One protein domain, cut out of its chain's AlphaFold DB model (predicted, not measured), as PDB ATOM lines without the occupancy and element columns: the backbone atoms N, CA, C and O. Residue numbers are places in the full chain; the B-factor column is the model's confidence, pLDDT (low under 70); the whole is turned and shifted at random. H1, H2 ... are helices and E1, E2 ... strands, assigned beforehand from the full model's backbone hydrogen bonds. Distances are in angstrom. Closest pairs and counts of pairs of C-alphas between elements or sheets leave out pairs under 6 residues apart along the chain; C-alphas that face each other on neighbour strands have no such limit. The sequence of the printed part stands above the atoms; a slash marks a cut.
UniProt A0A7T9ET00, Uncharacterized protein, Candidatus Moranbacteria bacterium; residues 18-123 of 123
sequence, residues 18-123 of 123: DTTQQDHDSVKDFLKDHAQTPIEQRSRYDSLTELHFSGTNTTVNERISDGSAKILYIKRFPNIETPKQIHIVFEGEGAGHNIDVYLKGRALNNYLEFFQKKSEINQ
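What this domain is: This is residues 18 to 123 of the 123 residues of an uncharacterized protein of Candidatus Moranbacteria bacterium (UniProt A0A7T9ET00). H1 crosses one face of a four-stranded sheet, with H3 on that same face but beside the strands, over none of them, and packed on H1, while short H2 packs on H1 on the side away from H3. The printed part has 106 residues, in the order H1 E1 H2 E2 E3 E4 H3; the antiparallel sheet runs E1 E4 E3 E2, and the class is mixed. It is compact, with a radius of gyration of the C-alphas of 13.3 A and spans of 37 by 34 by 29 A.

How they stand to each other: H1, residues 21 to 36, is on the sheet of E1, residues 51 to 53, E2, residues 71 to 77, E3, residues 85 to 90, and E4, residues 99 to 103. Its height over the sheet is 9.6 A, and it runs across the strands, at 83 degrees to E2 on the local plane. E1 and E4 pair through N 102 and O 52, 2.9 A. H2, residues 58 to 66, only grazes the sheet with residues 60 to 64. H2 touches H1 about perpendicular, at 81 degrees; their closest C-alphas, of Lys 32 and Ser 65, are 4.7 A apart. E2, E3 and E4 form a meander, each strand the antiparallel neighbour of the one before. In the hairpin E2 and E3, N 75 and O 87 are within hydrogen-bond range at 2.8 A; in the hairpin E3 and E4, N 88 and O 101 are at 2.8 A. H3, residues 105 to 121, is on the same face as H1. Its residues 111 to 118 touch residues 26 to 30 of H1 at a steep tilt of 65 degrees, opposite ways; the closest C-alphas, of Ser 26 and Phe 115, are 6.2 A apart. H2 and H3 are apart. In H1, H2 and H3 every O i to N i+4 pair is within hydrogen-bond range.

Where its parts are: H1 begins at C-alpha 21 (52.595, -9.691, 18.959) and is 22.9 A long. E2 is 17.5 A long and E3 16.5 A. H3, 25.1 A, ends at C-alpha 121 (58.976, 5.032, 12.658).

The domain as a whole: The C-alphas farthest apart, of Gly 96 and Gln 123, are 40.1 A apart. The printed part has no cut; the link H1 to E1, 14 residues, is long. Residues 80, 95 and 122 to 123 have pLDDT under 70.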
ATOM      1  N   ASP A  18      52.270 -19.005  12.272       80.88
ATOM      2  CA  ASP A  18      51.895 -18.103  13.361       80.88
ATOM      3  C   ASP A  18      52.737 -16.823  13.312       80.88
ATOM      4  O   ASP A  18      53.874 -16.811  12.828       80.88
ATOM      5  N   THR A  19      52.161 -15.726  13.791       79.06
ATOM      6  CA  THR A  19      52.799 -14.406  13.787       79.06
ATOM      7  C   THR A  19      53.192 -13.943  15.190       79.06
ATOM      8  O   THR A  19      52.934 -14.608  16.189       79.06
ATOM      9  N   THR A  20      53.819 -12.771  15.272       72.00
ATOM     10  CA  THR A  20      54.280 -12.147  16.518       72.00
ATOM     11  C   THR A  20      53.248 -11.170  17.095       72.00
ATOM     12  O   THR A  20      52.307 -10.764  16.414       72.00
ATOM     13  N   GLN A  21      53.446 -10.717  18.338       70.62
ATOM     14  CA  GLN A  21      52.595  -9.691  18.959       70.62
ATOM     15  C   GLN A  21      52.619  -8.348  18.198       70.62
ATOM     16  O   GLN A  21      51.602  -7.663  18.134       70.62
ATOM     17  N   GLN A  22      53.736  -7.987  17.560       75.62
ATOM     18  CA  GLN A  22      53.831  -6.782  16.719       75.62
ATOM     19  C   GLN A  22      52.858  -6.836  15.525       75.62
ATOM     20  O   GLN A  22      52.344  -5.810  15.064       75.62
ATOM     21  N   ASP A  23      52.552  -8.042  15.047       80.44
ATOM     22  CA  ASP A  23      51.575  -8.264  13.984       80.44
ATOM     23  C   ASP A  23      50.138  -8.038  14.480       80.44
ATOM     24  O   ASP A  23      49.284  -7.594  13.717       80.44
ATOM     25  N   HIS A  24      49.870  -8.250  15.772       87.44
ATOM     26  CA  HIS A  24      48.556  -7.983  16.359       87.44
ATOM     27  C   HIS A  24      48.250  -6.483  16.379       87.44
ATOM     28  O   HIS A  24      47.196  -6.063  15.901       87.44
ATOM     29  N   ASP A  25      49.173  -5.666  16.887       89.38
ATOM     30  CA  ASP A  25      48.943  -4.222  17.024       89.38
ATOM     31  C   ASP A  25      48.884  -3.522  15.659       89.38
ATOM     32  O   ASP A  25      48.105  -2.595  15.447       89.38
ATOM     33  N   SER A  26      49.690  -3.972  14.696       91.38
ATOM     34  CA  SER A  26      49.663  -3.432  13.333       91.38
ATOM     35  C   SER A  26      48.394  -3.802  12.564       91.38
ATOM     36  O   SER A  26      47.860  -2.944  11.864       91.38
ATOM     37  N   VAL A  27      47.863  -5.022  12.718       93.56
ATOM     38  CA  VAL A  27      46.570  -5.398  12.123       93.56
ATOM     39  C   VAL A  27      45.431  -4.563  12.698       93.56
ATOM     40  O   VAL A  27      44.595  -4.077  11.935       93.56
ATOM     41  N   LYS A  28      45.395  -4.373  14.023       93.94
ATOM     42  CA  LYS A  28      44.370  -3.537  14.665       93.94
ATOM     43  C   LYS A  28      44.397  -2.115  14.128       93.94
ATOM     44  O   LYS A  28      43.357  -1.607  13.720       93.94
ATOM     45  N   ASP A  29      45.578  -1.508  14.075       94.38
ATOM     46  CA  ASP A  29      45.710  -0.137  13.592       94.38
ATOM     47  C   ASP A  29      45.366  -0.016  12.108       94.38
ATOM     48  O   ASP A  29      44.687   0.931  11.731       94.38
ATOM     49  N   PHE A  30      45.749  -0.988  11.275       95.75
ATOM     50  CA  PHE A  30      45.376  -1.002   9.859       95.75
ATOM     51  C   PHE A  30      43.856  -1.065   9.657       95.75
ATOM     52  O   PHE A  30      43.298  -0.308   8.861       95.75
ATOM     53  N   LEU A  31      43.166  -1.963  10.369       95.75
ATOM     54  CA  LEU A  31      41.714  -2.113  10.242       95.75
ATOM     55  C   LEU A  31      40.966  -0.903  10.809       95.75
ATOM     56  O   LEU A  31      39.997  -0.450  10.196       95.75
ATOM     57  N   LYS A  32      41.446  -0.346  11.924       96.06
ATOM     58  CA  LYS A  32      40.939   0.900  12.500       96.06
ATOM     59  C   LYS A  32      41.107   2.071  11.535       96.06
ATOM     60  O   LYS A  32      40.132   2.759  11.250       96.06
ATOM     61  N   ASP A  33      42.311   2.281  11.008       94.50
ATOM     62  CA  ASP A  33      42.607   3.360  10.060       94.50
ATOM     63  C   ASP A  33      41.716   3.252   8.817       94.50
ATOM     64  O   ASP A  33      41.043   4.209   8.430       94.50
ATOM     65  N   HIS A  34      41.580   2.043   8.265       93.31
ATOM     66  CA  HIS A  34      40.656   1.779   7.170       93.31
ATOM     67  C   HIS A  34      39.197   2.110   7.532       93.31
ATOM     68  O   HIS A  34      38.499   2.745   6.740       93.31
ATOM     69  N   ALA A  35      38.722   1.702   8.714       92.12
ATOM     70  CA  ALA A  35      37.351   1.932   9.166       92.12
ATOM     71  C   ALA A  35      37.052   3.407   9.485       92.12
ATOM     72  O   ALA A  35      35.908   3.839   9.322       92.12
ATOM     73  N   GLN A  36      38.057   4.179   9.900       92.38
ATOM     74  CA  GLN A  36      37.929   5.596  10.250       92.38
ATOM     75  C   GLN A  36      38.193   6.536   9.065       92.38
ATOM     76  O   GLN A  36      37.697   7.662   9.060       92.38
ATOM     77  N   THR A  37      38.900   6.073   8.030       91.50
ATOM     78  CA  THR A  37      39.134   6.852   6.808       91.50
ATOM     79  C   THR A  37      37.798   7.203   6.128       91.50
ATOM     80  O   THR A  37      36.978   6.293   5.910       91.50
ATOM     81  N   PRO A  38      37.562   8.482   5.755       90.81
ATOM     82  CA  PRO A  38      36.359   8.904   5.037       90.81
ATOM     83  C   PRO A  38      36.103   8.057   3.790       90.81
ATOM     84  O   PRO A  38      37.039   7.685   3.084       90.81
ATOM     85  N   ILE A  39      34.836   7.764   3.485       87.69
ATOM     86  CA  ILE A  39      34.463   6.841   2.397       87.69
ATOM     87  C   ILE A  39      35.032   7.284   1.037       87.69
ATOM     88  O   ILE A  39      35.367   6.426   0.220       87.69
ATOM     89  N   GLU A  40      35.184   8.590   0.784       91.31
ATOM     90  CA  GLU A  40      35.767   9.079  -0.476       91.31
ATOM     91  C   GLU A  40      37.275   8.810  -0.599       91.31
ATOM     92  O   GLU A  40      37.793   8.734  -1.710       91.31
ATOM     93  N   GLN A  41      37.973   8.671   0.529       88.31
ATOM     94  CA  GLN A  41      39.428   8.492   0.608       88.31
ATOM     95  C   GLN A  41      39.816   7.039   0.902       88.31
ATOM     96  O   GLN A  41      40.962   6.637   0.709       88.31
ATOM     97  N   ARG A  42      38.857   6.236   1.368       87.56
ATOM     98  CA  ARG A  42      39.067   4.847   1.756       87.56
ATOM     99  C   ARG A  42      39.322   3.976   0.532       87.56
ATOM    100  O   ARG A  42      38.528   3.946  -0.411       87.56
ATOM    101  N   SER A  43      40.385   3.178   0.597       89.25
ATOM    102  CA  SER A  43      40.629   2.100  -0.363       89.25
ATOM    103  C   SER A  43      39.404   1.195  -0.484       89.25
ATOM    104  O   SER A  43      38.911   0.670   0.511       89.25
ATOM    105  N   ARG A  44      38.898   0.996  -1.703       89.38
ATOM    106  CA  ARG A  44      37.770   0.093  -1.953       89.38
ATOM    107  C   ARG A  44      38.281  -1.316  -2.192       89.38
ATOM    108  O   ARG A  44      38.941  -1.562  -3.204       89.38
ATOM    109  N   TYR A  45      37.939  -2.213  -1.280       92.12
ATOM    110  CA  TYR A  45      38.283  -3.623  -1.370       92.12
ATOM    111  C   TYR A  45      37.081  -4.448  -1.800       92.12
ATOM    112  O   TYR A  45      35.959  -4.207  -1.353       92.12
ATOM    113  N   ASP A  46      37.329  -5.437  -2.648       92.06
ATOM    114  CA  ASP A  46      36.356  -6.491  -2.887       92.06
ATOM    115  C   ASP A  46      36.221  -7.364  -1.629       92.06
ATOM    116  O   ASP A  46      37.204  -7.905  -1.107       92.06
ATOM    117  N   SER A  47      34.993  -7.493  -1.126       85.12
ATOM    118  CA  SER A  47      34.726  -8.131   0.167       85.12
ATOM    119  C   SER A  47      34.877  -9.654   0.164       85.12
ATOM    120  O   SER A  47      34.775 -10.279   1.217       85.12
ATOM    121  N   LEU A  48      35.056 -10.275  -1.005       84.25
ATOM    122  CA  LEU A  48      35.218 -11.725  -1.150       84.25
ATOM    123  C   LEU A  48      36.669 -12.100  -1.445       84.25
ATOM    124  O   LEU A  48      37.147 -13.150  -1.015       84.25
ATOM    125  N   THR A  49      37.374 -11.248  -2.183       87.69
ATOM    126  CA  THR A  49      38.687 -11.567  -2.749       87.69
ATOM    127  C   THR A  49      39.827 -10.730  -2.182       87.69
ATOM    128  O   THR A  49      40.978 -11.125  -2.368       87.69
ATOM    129  N   GLU A  50      39.547  -9.639  -1.458       93.81
ATOM    130  CA  GLU A  50      40.576  -8.729  -0.933       93.81
ATOM    131  C   GLU A  50      40.491  -8.527   0.584       93.81
ATOM    132  O   GLU A  50      41.437  -8.883   1.283       93.81
ATOM    133  N   LEU A  51      39.377  -7.999   1.107       95.44
ATOM    134  CA  LEU A  51      39.153  -7.822   2.550       95.44
ATOM    135  C   LEU A  51      37.840  -8.493   2.952       95.44
ATOM    136  O   LEU A  51      36.767  -7.917   2.782       95.44
ATOM    137  N   HIS A  52      37.929  -9.708   3.486       95.19
ATOM    138  CA  HIS A  52      36.755 -10.500   3.849       95.19
ATOM    139  C   HIS A  52      36.572 -10.582   5.362       95.19
ATOM    140  O   HIS A  52      37.532 -10.880   6.067       95.19
ATOM    141  N   PHE A  53      35.340 -10.387   5.827       94.31
ATOM    142  CA  PHE A  53      34.898 -10.638   7.200       94.31
ATOM    143  C   PHE A  53      33.900 -11.802   7.172       94.31
ATOM    144  O   PHE A  53      32.931 -11.745   6.412       94.31
ATOM    145  N   SER A  54      34.108 -12.840   7.989       91.62
ATOM    146  CA  SER A  54      33.281 -14.060   7.963       91.62
ATOM    147  C   SER A  54      31.864 -13.885   8.518       91.62
ATOM    148  O   SER A  54      31.018 -14.757   8.313       91.62
ATOM    149  N   GLY A  55      31.567 -12.775   9.202       85.19
ATOM    150  CA  GLY A  55      30.277 -12.581   9.857       85.19
ATOM    151  C   GLY A  55      29.912 -11.132  10.164       85.19
ATOM    152  O   GLY A  55      30.691 -10.195   9.996       85.19
ATOM    153  N   THR A  56      28.680 -10.959  10.642       83.56
ATOM    154  CA  THR A  56      28.038  -9.659  10.894       83.56
ATOM    155  C   THR A  56      27.892  -9.339  12.383       83.56
ATOM    156  O   THR A  56      27.002  -8.582  12.761       83.56
ATOM    157  N   ASN A  57      28.753  -9.896  13.241       87.25
ATOM    158  CA  ASN A  57      28.732  -9.618  14.677       87.25
ATOM    159  C   ASN A  57      28.999  -8.127  14.939       87.25
ATOM    160  O   ASN A  57      30.141  -7.676  14.875       87.25
ATOM    161  N   THR A  58      27.936  -7.366  15.200       88.00
ATOM    162  CA  THR A  58      27.991  -5.903  15.286       88.00
ATOM    163  C   THR A  58      28.940  -5.442  16.384       88.00
ATOM    164  O   THR A  58      29.802  -4.619  16.106       88.00
ATOM    165  N   THR A  59      28.867  -6.041  17.576       91.00
ATOM    166  CA  THR A  59      29.738  -5.696  18.710       91.00
ATOM    167  C   THR A  59      31.213  -5.873  18.358       91.00
ATOM    168  O   THR A  59      32.022  -4.973  18.574       91.00
ATOM    169  N   VAL A  60      31.571  -7.020  17.777       93.25
ATOM    170  CA  VAL A  60      32.966  -7.296  17.407       93.25
ATOM    171  C   VAL A  60      33.410  -6.384  16.262       93.25
ATOM    172  O   VAL A  60      34.508  -5.843  16.315       93.25
ATOM    173  N   ASN A  61      32.561  -6.142  15.260       91.50
ATOM    174  CA  ASN A  61      32.879  -5.260  14.132       91.50
ATOM    175  C   ASN A  61      33.062  -3.789  14.554       91.50
ATOM    176  O   ASN A  61      33.952  -3.111  14.035       91.50
ATOM    177  N   GLU A  62      32.273  -3.297  15.512       92.75
ATOM    178  CA  GLU A  62      32.460  -1.974  16.124       92.75
ATOM    179  C   GLU A  62      33.820  -1.886  16.822       92.75
ATOM    180  O   GLU A  62      34.584  -0.952  16.574       92.75
ATOM    181  N   ARG A  63      34.186  -2.915  17.593       94.00
ATOM    182  CA  ARG A  63      35.492  -2.979  18.262       94.00
ATOM    183  C   ARG A  63      36.674  -3.193  17.318       94.00
ATOM    184  O   ARG A  63      37.799  -2.796  17.609       94.00
ATOM    185  N   ILE A  64      36.470  -3.841  16.174       94.44
ATOM    186  CA  ILE A  64      37.496  -3.884  15.125       94.44
ATOM    187  C   ILE A  64      37.696  -2.467  14.574       94.44
ATOM    188  O   ILE A  64      38.830  -2.036  14.376       94.44
ATOM    189  N   SER A  65      36.602  -1.724  14.385       93.56
ATOM    190  CA  SER A  65      36.622  -0.367  13.830       93.56
ATOM    191  C   SER A  65      37.238   0.674  14.773       93.56
ATOM    192  O   SER A  65      37.788   1.668  14.301       93.56
ATOM    193  N   ASP A  66      37.170   0.471  16.092       94.38
ATOM    194  CA  ASP A  66      37.814   1.345  17.087       94.38
ATOM    195  C   ASP A  66      39.233   0.887  17.506       94.38
ATOM    196  O   ASP A  66      39.985   1.663  18.112       94.38
ATOM    197  N   GLY A  67      39.627  -0.334  17.115       94.12
ATOM    198  CA  GLY A  67      40.915  -0.966  17.417       94.12
ATOM    199  C   GLY A  67      40.980  -1.708  18.761       94.12
ATOM    200  O   GLY A  67      42.054  -2.164  19.157       94.12
ATOM    201  N   SER A  68      39.868  -1.850  19.483       94.50
ATOM    202  CA  SER A  68      39.807  -2.503  20.798       94.50
ATOM    203  C   SER A  68      39.553  -4.012  20.740       94.50
ATOM    204  O   SER A  68      39.823  -4.701  21.725       94.50
ATOM    205  N   ALA A  69      39.113  -4.554  19.598       93.12
ATOM    206  CA  ALA A  69      38.779  -5.973  19.469       93.12
ATOM    207  C   ALA A  69      39.958  -6.883  19.843       93.12
ATOM    208  O   ALA A  69      41.120  -6.625  19.505       93.12
ATOM    209  N   LYS A  70      39.674  -7.982  20.539       93.12
ATOM    210  CA  LYS A  70      40.702  -8.943  20.946       93.12
ATOM    211  C   LYS A  70      41.014  -9.913  19.809       93.12
ATOM    212  O   LYS A  70      40.141 -10.641  19.352       93.12
ATOM    213  N   ILE A  71      42.279  -9.956  19.399       93.88
ATOM    214  CA  ILE A  71      42.792 -10.938  18.440       93.88
ATOM    215  C   ILE A  71      43.190 -12.202  19.204       93.88
ATOM    216  O   ILE A  71      43.980 -12.122  20.146       93.88
ATOM    217  N   LEU A  72      42.657 -13.351  18.793       92.00
ATOM    218  CA  LEU A  72      43.046 -14.668  19.299       92.00
ATOM    219  C   LEU A  72      44.336 -15.150  18.637       92.00
ATOM    220  O   LEU A  72      45.250 -15.592  19.326       92.00
ATOM    221  N   TYR A  73      44.412 -15.049  17.311       90.19
ATOM    222  CA  TYR A  73      45.611 -15.375  16.546       90.19
ATOM    223  C   TYR A  73      45.607 -14.683  15.184       90.19
ATOM    224  O   TYR A  73      44.558 -14.302  14.655       90.19
ATOM    225  N   ILE A  74      46.798 -14.577  14.603       92.56
ATOM    226  CA  ILE A  74      47.003 -14.222  13.205       92.56
ATOM    227  C   ILE A  74      47.890 -15.296  12.583       92.56
ATOM    228  O   ILE A  74      48.878 -15.734  13.174       92.56
ATOM    229  N   LYS A  75      47.529 -15.717  11.374       91.06
ATOM    230  CA  LYS A  75      48.280 -16.675  10.570       91.06
ATOM    231  C   LYS A  75      48.581 -16.102   9.194       91.06
ATOM    232  O   LYS A  75      47.748 -15.427   8.585       91.06
ATOM    233  N   ARG A  76      49.774 -16.394   8.680       90.12
ATOM    234  CA  ARG A  76      50.233 -15.999   7.340       90.12
ATOM    235  C   ARG A  76      50.339 -17.214   6.440       90.12
ATOM    236  O   ARG A  76      51.031 -18.167   6.787       90.12
ATOM    237  N   PHE A  77      49.703 -17.156   5.275       87.44
ATOM    238  CA  PHE A  77      49.923 -18.144   4.230       87.44
ATOM    239  C   PHE A  77      51.156 -17.729   3.421       87.44
ATOM    240  O   PHE A  77      51.130 -16.657   2.802       87.44
ATOM    241  N   PRO A  78      52.241 -18.512   3.449       80.06
ATOM    242  CA  PRO A  78      53.497 -18.150   2.821       80.06
ATOM    243  C   PRO A  78      53.378 -18.127   1.295       80.06
ATOM    244  O   PRO A  78      52.555 -18.812   0.690       80.06
ATOM    245  N   ASN A  79      54.225 -17.303   0.693       79.88
ATOM    246  CA  ASN A  79      54.650 -17.359  -0.699       79.88
ATOM    247  C   ASN A  79      56.128 -16.905  -0.720       79.88
ATOM    248  O   ASN A  79      56.625 -16.440   0.309       79.88
ATOM    249  N   ILE A  80      56.841 -17.100  -1.835       69.94
ATOM    250  CA  ILE A  80      58.321 -17.093  -1.902       69.94
ATOM    251  C   ILE A  80      58.974 -15.881  -1.204       69.94
ATOM    252  O   ILE A  80      59.971 -16.047  -0.509       69.94
ATOM    253  N   GLU A  81      58.397 -14.682  -1.330       76.06
ATOM    254  CA  GLU A  81      58.964 -13.447  -0.750       76.06
ATOM    255  C   GLU A  81      58.015 -12.720   0.212       76.06
ATOM    256  O   GLU A  81      58.442 -12.101   1.183       76.06
ATOM    257  N   THR A  82      56.708 -12.796  -0.037       80.75
ATOM    258  CA  THR A  82      55.665 -12.121   0.744       80.75
ATOM    259  C   THR A  82      54.535 -13.100   1.025       80.75
ATOM    260  O   THR A  82      54.311 -14.002   0.220       80.75
ATOM    261  N   PRO A  83      53.804 -12.981   2.150       85.81
ATOM    262  CA  PRO A  83      52.642 -13.830   2.374       85.81
ATOM    263  C   PRO A  83      51.619 -13.600   1.259       85.81
ATOM    264  O   PRO A  83      51.428 -12.474   0.821       85.81
ATOM    265  N   LYS A  84      50.932 -14.650   0.808       89.50
ATOM    266  CA  LYS A  84      49.836 -14.537  -0.174       89.50
ATOM    267  C   LYS A  84      48.516 -14.138   0.485       89.50
ATOM    268  O   LYS A  84      47.622 -13.610  -0.176       89.50
ATOM    269  N   GLN A  85      48.369 -14.449   1.771       92.25
ATOM    270  CA  GLN A  85      47.159 -14.192   2.539       92.25
ATOM    271  C   GLN A  85      47.483 -14.072   4.026       92.25
ATOM    272  O   GLN A  85      48.376 -14.752   4.535       92.25
ATOM    273  N   ILE A  86      46.710 -13.249   4.728       93.50
ATOM    274  CA  ILE A  86      46.690 -13.191   6.190       93.50
ATOM    275  C   ILE A  86      45.295 -13.591   6.665       93.50
ATOM    276  O   ILE A  86      44.301 -13.170   6.077       93.50
ATOM    277  N   HIS A  87      45.231 -14.421   7.700       94.31
ATOM    278  CA  HIS A  87      44.014 -14.812   8.406       94.31
ATOM    279  C   HIS A  87      44.119 -14.335   9.849       94.31
ATOM    280  O   HIS A  87      45.093 -14.639  10.529       94.31
ATOM    281  N   ILE A  88      43.138 -13.566  10.296       95.19
ATOM    282  CA  ILE A  88      43.060 -12.987  11.635       95.19
ATOM    283  C   ILE A  88      41.782 -13.507  12.270       95.19
ATOM    284  O   ILE A  88      40.740 -13.486  11.619       95.19
ATOM    285  N   VAL A  89      41.836 -13.929  13.529       94.19
ATOM    286  CA  VAL A  89      40.634 -14.333  14.265       94.19
ATOM    287  C   VAL A  89      40.442 -13.452  15.481       94.19
ATOM    288  O   VAL A  89      41.292 -13.409  16.369       94.19
ATOM    289  N   PHE A  90      39.301 -12.773  15.521       94.75
ATOM    290  CA  PHE A  90      38.846 -11.972  16.646       94.75
ATOM    291  C   PHE A  90      37.927 -12.790  17.556       94.75
ATOM    292  O   PHE A  90      37.087 -13.560  17.084       94.75
ATOM    293  N   GLU A  91      38.089 -12.618  18.868       93.56
ATOM    294  CA  GLU A  91      37.225 -13.239  19.874       93.56
ATOM    295  C   GLU A  91      35.785 -12.731  19.719       93.56
ATOM    296  O   GLU A  91      35.562 -11.537  19.551       93.56
ATOM    297  N   GLY A  92      34.801 -13.632  19.800       88.94
ATOM    298  CA  GLY A  92      33.371 -13.294  19.727       88.94
ATOM    299  C   GLY A  92      32.817 -12.551  20.953       88.94
ATOM    300  O   GLY A  92      31.637 -12.224  20.996       88.94
ATOM    301  N   GLU A  93      33.648 -12.335  21.978       84.56
ATOM    302  CA  GLU A  93      33.351 -11.563  23.195       84.56
ATOM    303  C   GLU A  93      32.047 -11.943  23.923       84.56
ATOM    304  O   GLU A  93      31.343 -11.102  24.480       84.56
ATOM    305  N   GLY A  94      31.708 -13.232  23.925       73.94
ATOM    306  CA  GLY A  94      30.501 -13.742  24.584       73.94
ATOM    307  C   GLY A  94      29.193 -13.438  23.845       73.94
ATOM    308  O   GLY A  94      28.133 -13.865  24.301       73.94
ATOM    309  N   ALA A  95      29.251 -12.765  22.693       66.75
ATOM    310  CA  ALA A  95      28.116 -12.506  21.822       66.75
ATOM    311  C   ALA A  95      28.324 -13.227  20.483       66.75
ATOM    312  O   ALA A  95      28.966 -12.707  19.581       66.75
ATOM    313  N   GLY A  96      27.770 -14.431  20.325       73.81
ATOM    314  CA  GLY A  96      27.820 -15.161  19.051       73.81
ATOM    315  C   GLY A  96      29.171 -15.823  18.753       73.81
ATOM    316  O   GLY A  96      29.808 -16.385  19.642       73.81
ATOM    317  N   HIS A  97      29.564 -15.827  17.477       85.06
ATOM    318  CA  HIS A  97      30.758 -16.516  16.976       85.06
ATOM    319  C   HIS A  97      31.958 -15.566  16.835       85.06
ATOM    320  O   HIS A  97      31.788 -14.349  16.723       85.06
ATOM    321  N   ASN A  98      33.166 -16.141  16.820       92.00
ATOM    322  CA  ASN A  98      34.394 -15.430  16.450       92.00
ATOM    323  C   ASN A  98      34.271 -14.838  15.039       92.00
ATOM    324  O   ASN A  98      33.529 -15.362  14.206       92.00
ATOM    325  N   ILE A  99      35.020 -13.766  14.779       94.12
ATOM    326  CA  ILE A  99      35.085 -13.139  13.457       94.12
ATOM    327  C   ILE A  99      36.445 -13.412  12.834       94.12
ATOM    328  O   ILE A  99      37.481 -13.009  13.363       94.12
ATOM    329  N   ASP A 100      36.424 -14.074  11.687       94.75
ATOM    330  CA  ASP A 100      37.587 -14.293  10.844       94.75
ATOM    331  C   ASP A 100      37.695 -13.145   9.846       94.75
ATOM    332  O   ASP A 100      36.735 -12.820   9.141       94.75
ATOM    333  N   VAL A 101      38.880 -12.554   9.759       95.69
ATOM    334  CA  VAL A 101      39.215 -11.543   8.763       95.69
ATOM    335  C   VAL A 101      40.330 -12.067   7.877       95.69
ATOM    336  O   VAL A 101      41.344 -12.573   8.364       95.69
ATOM    337  N   TYR A 102      40.157 -11.933   6.567       95.25
ATOM    338  CA  TYR A 102      41.161 -12.328   5.589       95.25
ATOM    339  C   TYR A 102      41.633 -11.131   4.779       95.25
ATOM    340  O   TYR A 102      40.819 -10.420   4.189       95.25
ATOM    341  N   LEU A 103      42.954 -10.964   4.703       95.81
ATOM    342  CA  LEU A 103      43.610  -9.987   3.837       95.81
ATOM    343  C   LEU A 103      44.247 -10.711   2.653       95.81
ATOM    344  O   LEU A 103      45.067 -11.614   2.838       95.81
ATOM    345  N   LYS A 104      43.878 -10.299   1.442       94.38
ATOM    346  CA  LYS A 104      44.395 -10.791   0.159       94.38
ATOM    347  C   LYS A 104      44.512  -9.634  -0.832       94.38
ATOM    348  O   LYS A 104      43.984  -8.546  -0.596       94.38
ATOM    349  N   GLY A 105      45.186  -9.877  -1.955       92.62
ATOM    350  CA  GLY A 105      45.237  -8.929  -3.072       92.62
ATOM    351  C   GLY A 105      45.649  -7.523  -2.626       92.62
ATOM    352  O   GLY A 105      46.633  -7.358  -1.905       92.62
ATOM    353  N   ARG A 106      44.872  -6.503  -3.012       94.31
ATOM    354  CA  ARG A 106      45.185  -5.105  -2.669       94.31
ATOM    355  C   ARG A 106      45.113  -4.804  -1.173       94.31
ATOM    356  O   ARG A 106      45.921  -4.018  -0.693       94.31
ATOM    357  N   ALA A 107      44.193  -5.420  -0.427       95.62
ATOM    358  CA  ALA A 107      44.088  -5.179   1.014       95.62
ATOM    359  C   ALA A 107      45.335  -5.675   1.757       95.62
ATOM    360  O   ALA A 107      45.841  -4.997   2.647       95.62
ATOM    361  N   LEU A 108      45.861  -6.829   1.340       94.94
ATOM    362  CA  LEU A 108      47.119  -7.355   1.853       94.94
ATOM    363  C   LEU A 108      48.304  -6.447   1.506       94.94
ATOM    364  O   LEU A 108      49.091  -6.136   2.392       94.94
ATOM    365  N   ASN A 109      48.420  -5.999   0.253       93.44
ATOM    366  CA  ASN A 109      49.517  -5.114  -0.153       93.44
ATOM    367  C   ASN A 109      49.513  -3.812   0.658       93.44
ATOM    368  O   ASN A 109      50.535  -3.441   1.227       93.44
ATOM    369  N   ASN A 110      48.343  -3.184   0.807       94.88
ATOM    370  CA  ASN A 110      48.192  -1.976   1.617       94.88
ATOM    371  C   ASN A 110      48.558  -2.223   3.089       94.88
ATOM    372  O   ASN A 110      49.187  -1.373   3.714       94.88
ATOM    373  N   TYR A 111      48.199  -3.387   3.642       94.81
ATOM    374  CA  TYR A 111      48.603  -3.771   4.994       94.81
ATOM    375  C   TYR A 111      50.124  -3.943   5.122       94.81
ATOM    376  O   TYR A 111      50.707  -3.471   6.094       94.81
ATOM    377  N   LEU A 112      50.786  -4.594   4.161       92.38
ATOM    378  CA  LEU A 112      52.239  -4.793   4.201       92.38
ATOM    379  C   LEU A 112      52.996  -3.460   4.092       92.38
ATOM    380  O   LEU A 112      53.939  -3.234   4.848       92.38
ATOM    381  N   GLU A 113      52.540  -2.547   3.230       92.69
ATOM    382  CA  GLU A 113      53.083  -1.186   3.150       92.69
ATOM    383  C   GLU A 113      52.872  -0.407   4.455       92.69
ATOM    384  O   GLU A 113      53.780   0.278   4.932       92.69
ATOM    385  N   PHE A 114      51.683  -0.523   5.056       91.88
ATOM    386  CA  PHE A 114      51.376   0.068   6.357       91.88
ATOM    387  C   PHE A 114      52.305  -0.475   7.454       91.88
ATOM    388  O   PHE A 114      52.885   0.294   8.224       91.88
ATOM    389  N   PHE A 115      52.493  -1.795   7.495       89.62
ATOM    390  CA  PHE A 115      53.351  -2.479   8.458       89.62
ATOM    391  C   PHE A 115      54.815  -2.035   8.349       89.62
ATOM    392  O   PHE A 115      55.458  -1.762   9.368       89.62
ATOM    393  N   GLN A 116      55.335  -1.928   7.123       88.69
ATOM    394  CA  GLN A 116      56.706  -1.492   6.876       88.69
ATOM    395  C   GLN A 116      56.924  -0.048   7.345       88.69
ATOM    396  O   GLN A 116      57.820   0.196   8.151       88.69
ATOM    397  N   LYS A 117      56.043   0.883   6.950       87.44
ATOM    398  CA  LYS A 117      56.106   2.290   7.391       87.44
ATOM    399  C   LYS A 117      56.076   2.416   8.913       87.44
ATOM    400  O   LYS A 117      56.841   3.177   9.494       87.44
ATOM    401  N   LYS A 118      55.217   1.641   9.583       82.12
ATOM    402  CA  LYS A 118      55.123   1.647  11.050       82.12
ATOM    403  C   LYS A 118      56.390   1.101  11.719       82.12
ATOM    404  O   LYS A 118      56.744   1.542  12.809       82.12
ATOM    405  N   SER A 119      57.071   0.151  11.083       79.56
ATOM    406  CA  SER A 119      58.322  -0.415  11.598       79.56
ATOM    407  C   SER A 119      59.498   0.557  11.463       79.56
ATOM    408  O   SER A 119      60.361   0.564  12.330       79.56
ATOM    409  N   GLU A 120      59.503   1.406  10.434       81.25
ATOM    410  CA  GLU A 120      60.527   2.443  10.218       81.25
ATOM    411  C   GLU A 120      60.416   3.614  11.213       81.25
ATOM    412  O   GLU A 120      61.424   4.210  11.568       81.25
ATOM    413  N   ILE A 121      59.209   3.932  11.698       72.69
ATOM    414  CA  ILE A 121      58.976   5.032  12.658       72.69
ATOM    415  C   ILE A 121      59.412   4.667  14.090       72.69
ATOM    416  O   ILE A 121      59.699   5.555  14.889       72.69
ATOM    417  N   ASN A 122      59.437   3.376  14.432       59.31
ATOM    418  CA  ASN A 122      59.729   2.891  15.788       59.31
ATOM    419  C   ASN A 122      61.194   2.442  15.988       59.31
ATOM    420  O   ASN A 122      61.491   1.803  17.000       59.31
ATOM    421  N   GLN A 123      62.082   2.736  15.030       52.53
ATOM    422  CA  GLN A 123      63.538   2.544  15.126       52.53
ATOM    423  C   GLN A 123      64.235   3.857  15.482       52.53
ATOM    424  O   GLN A 123      65.232   3.785  16.237       52.53
TER     425      GLN A 123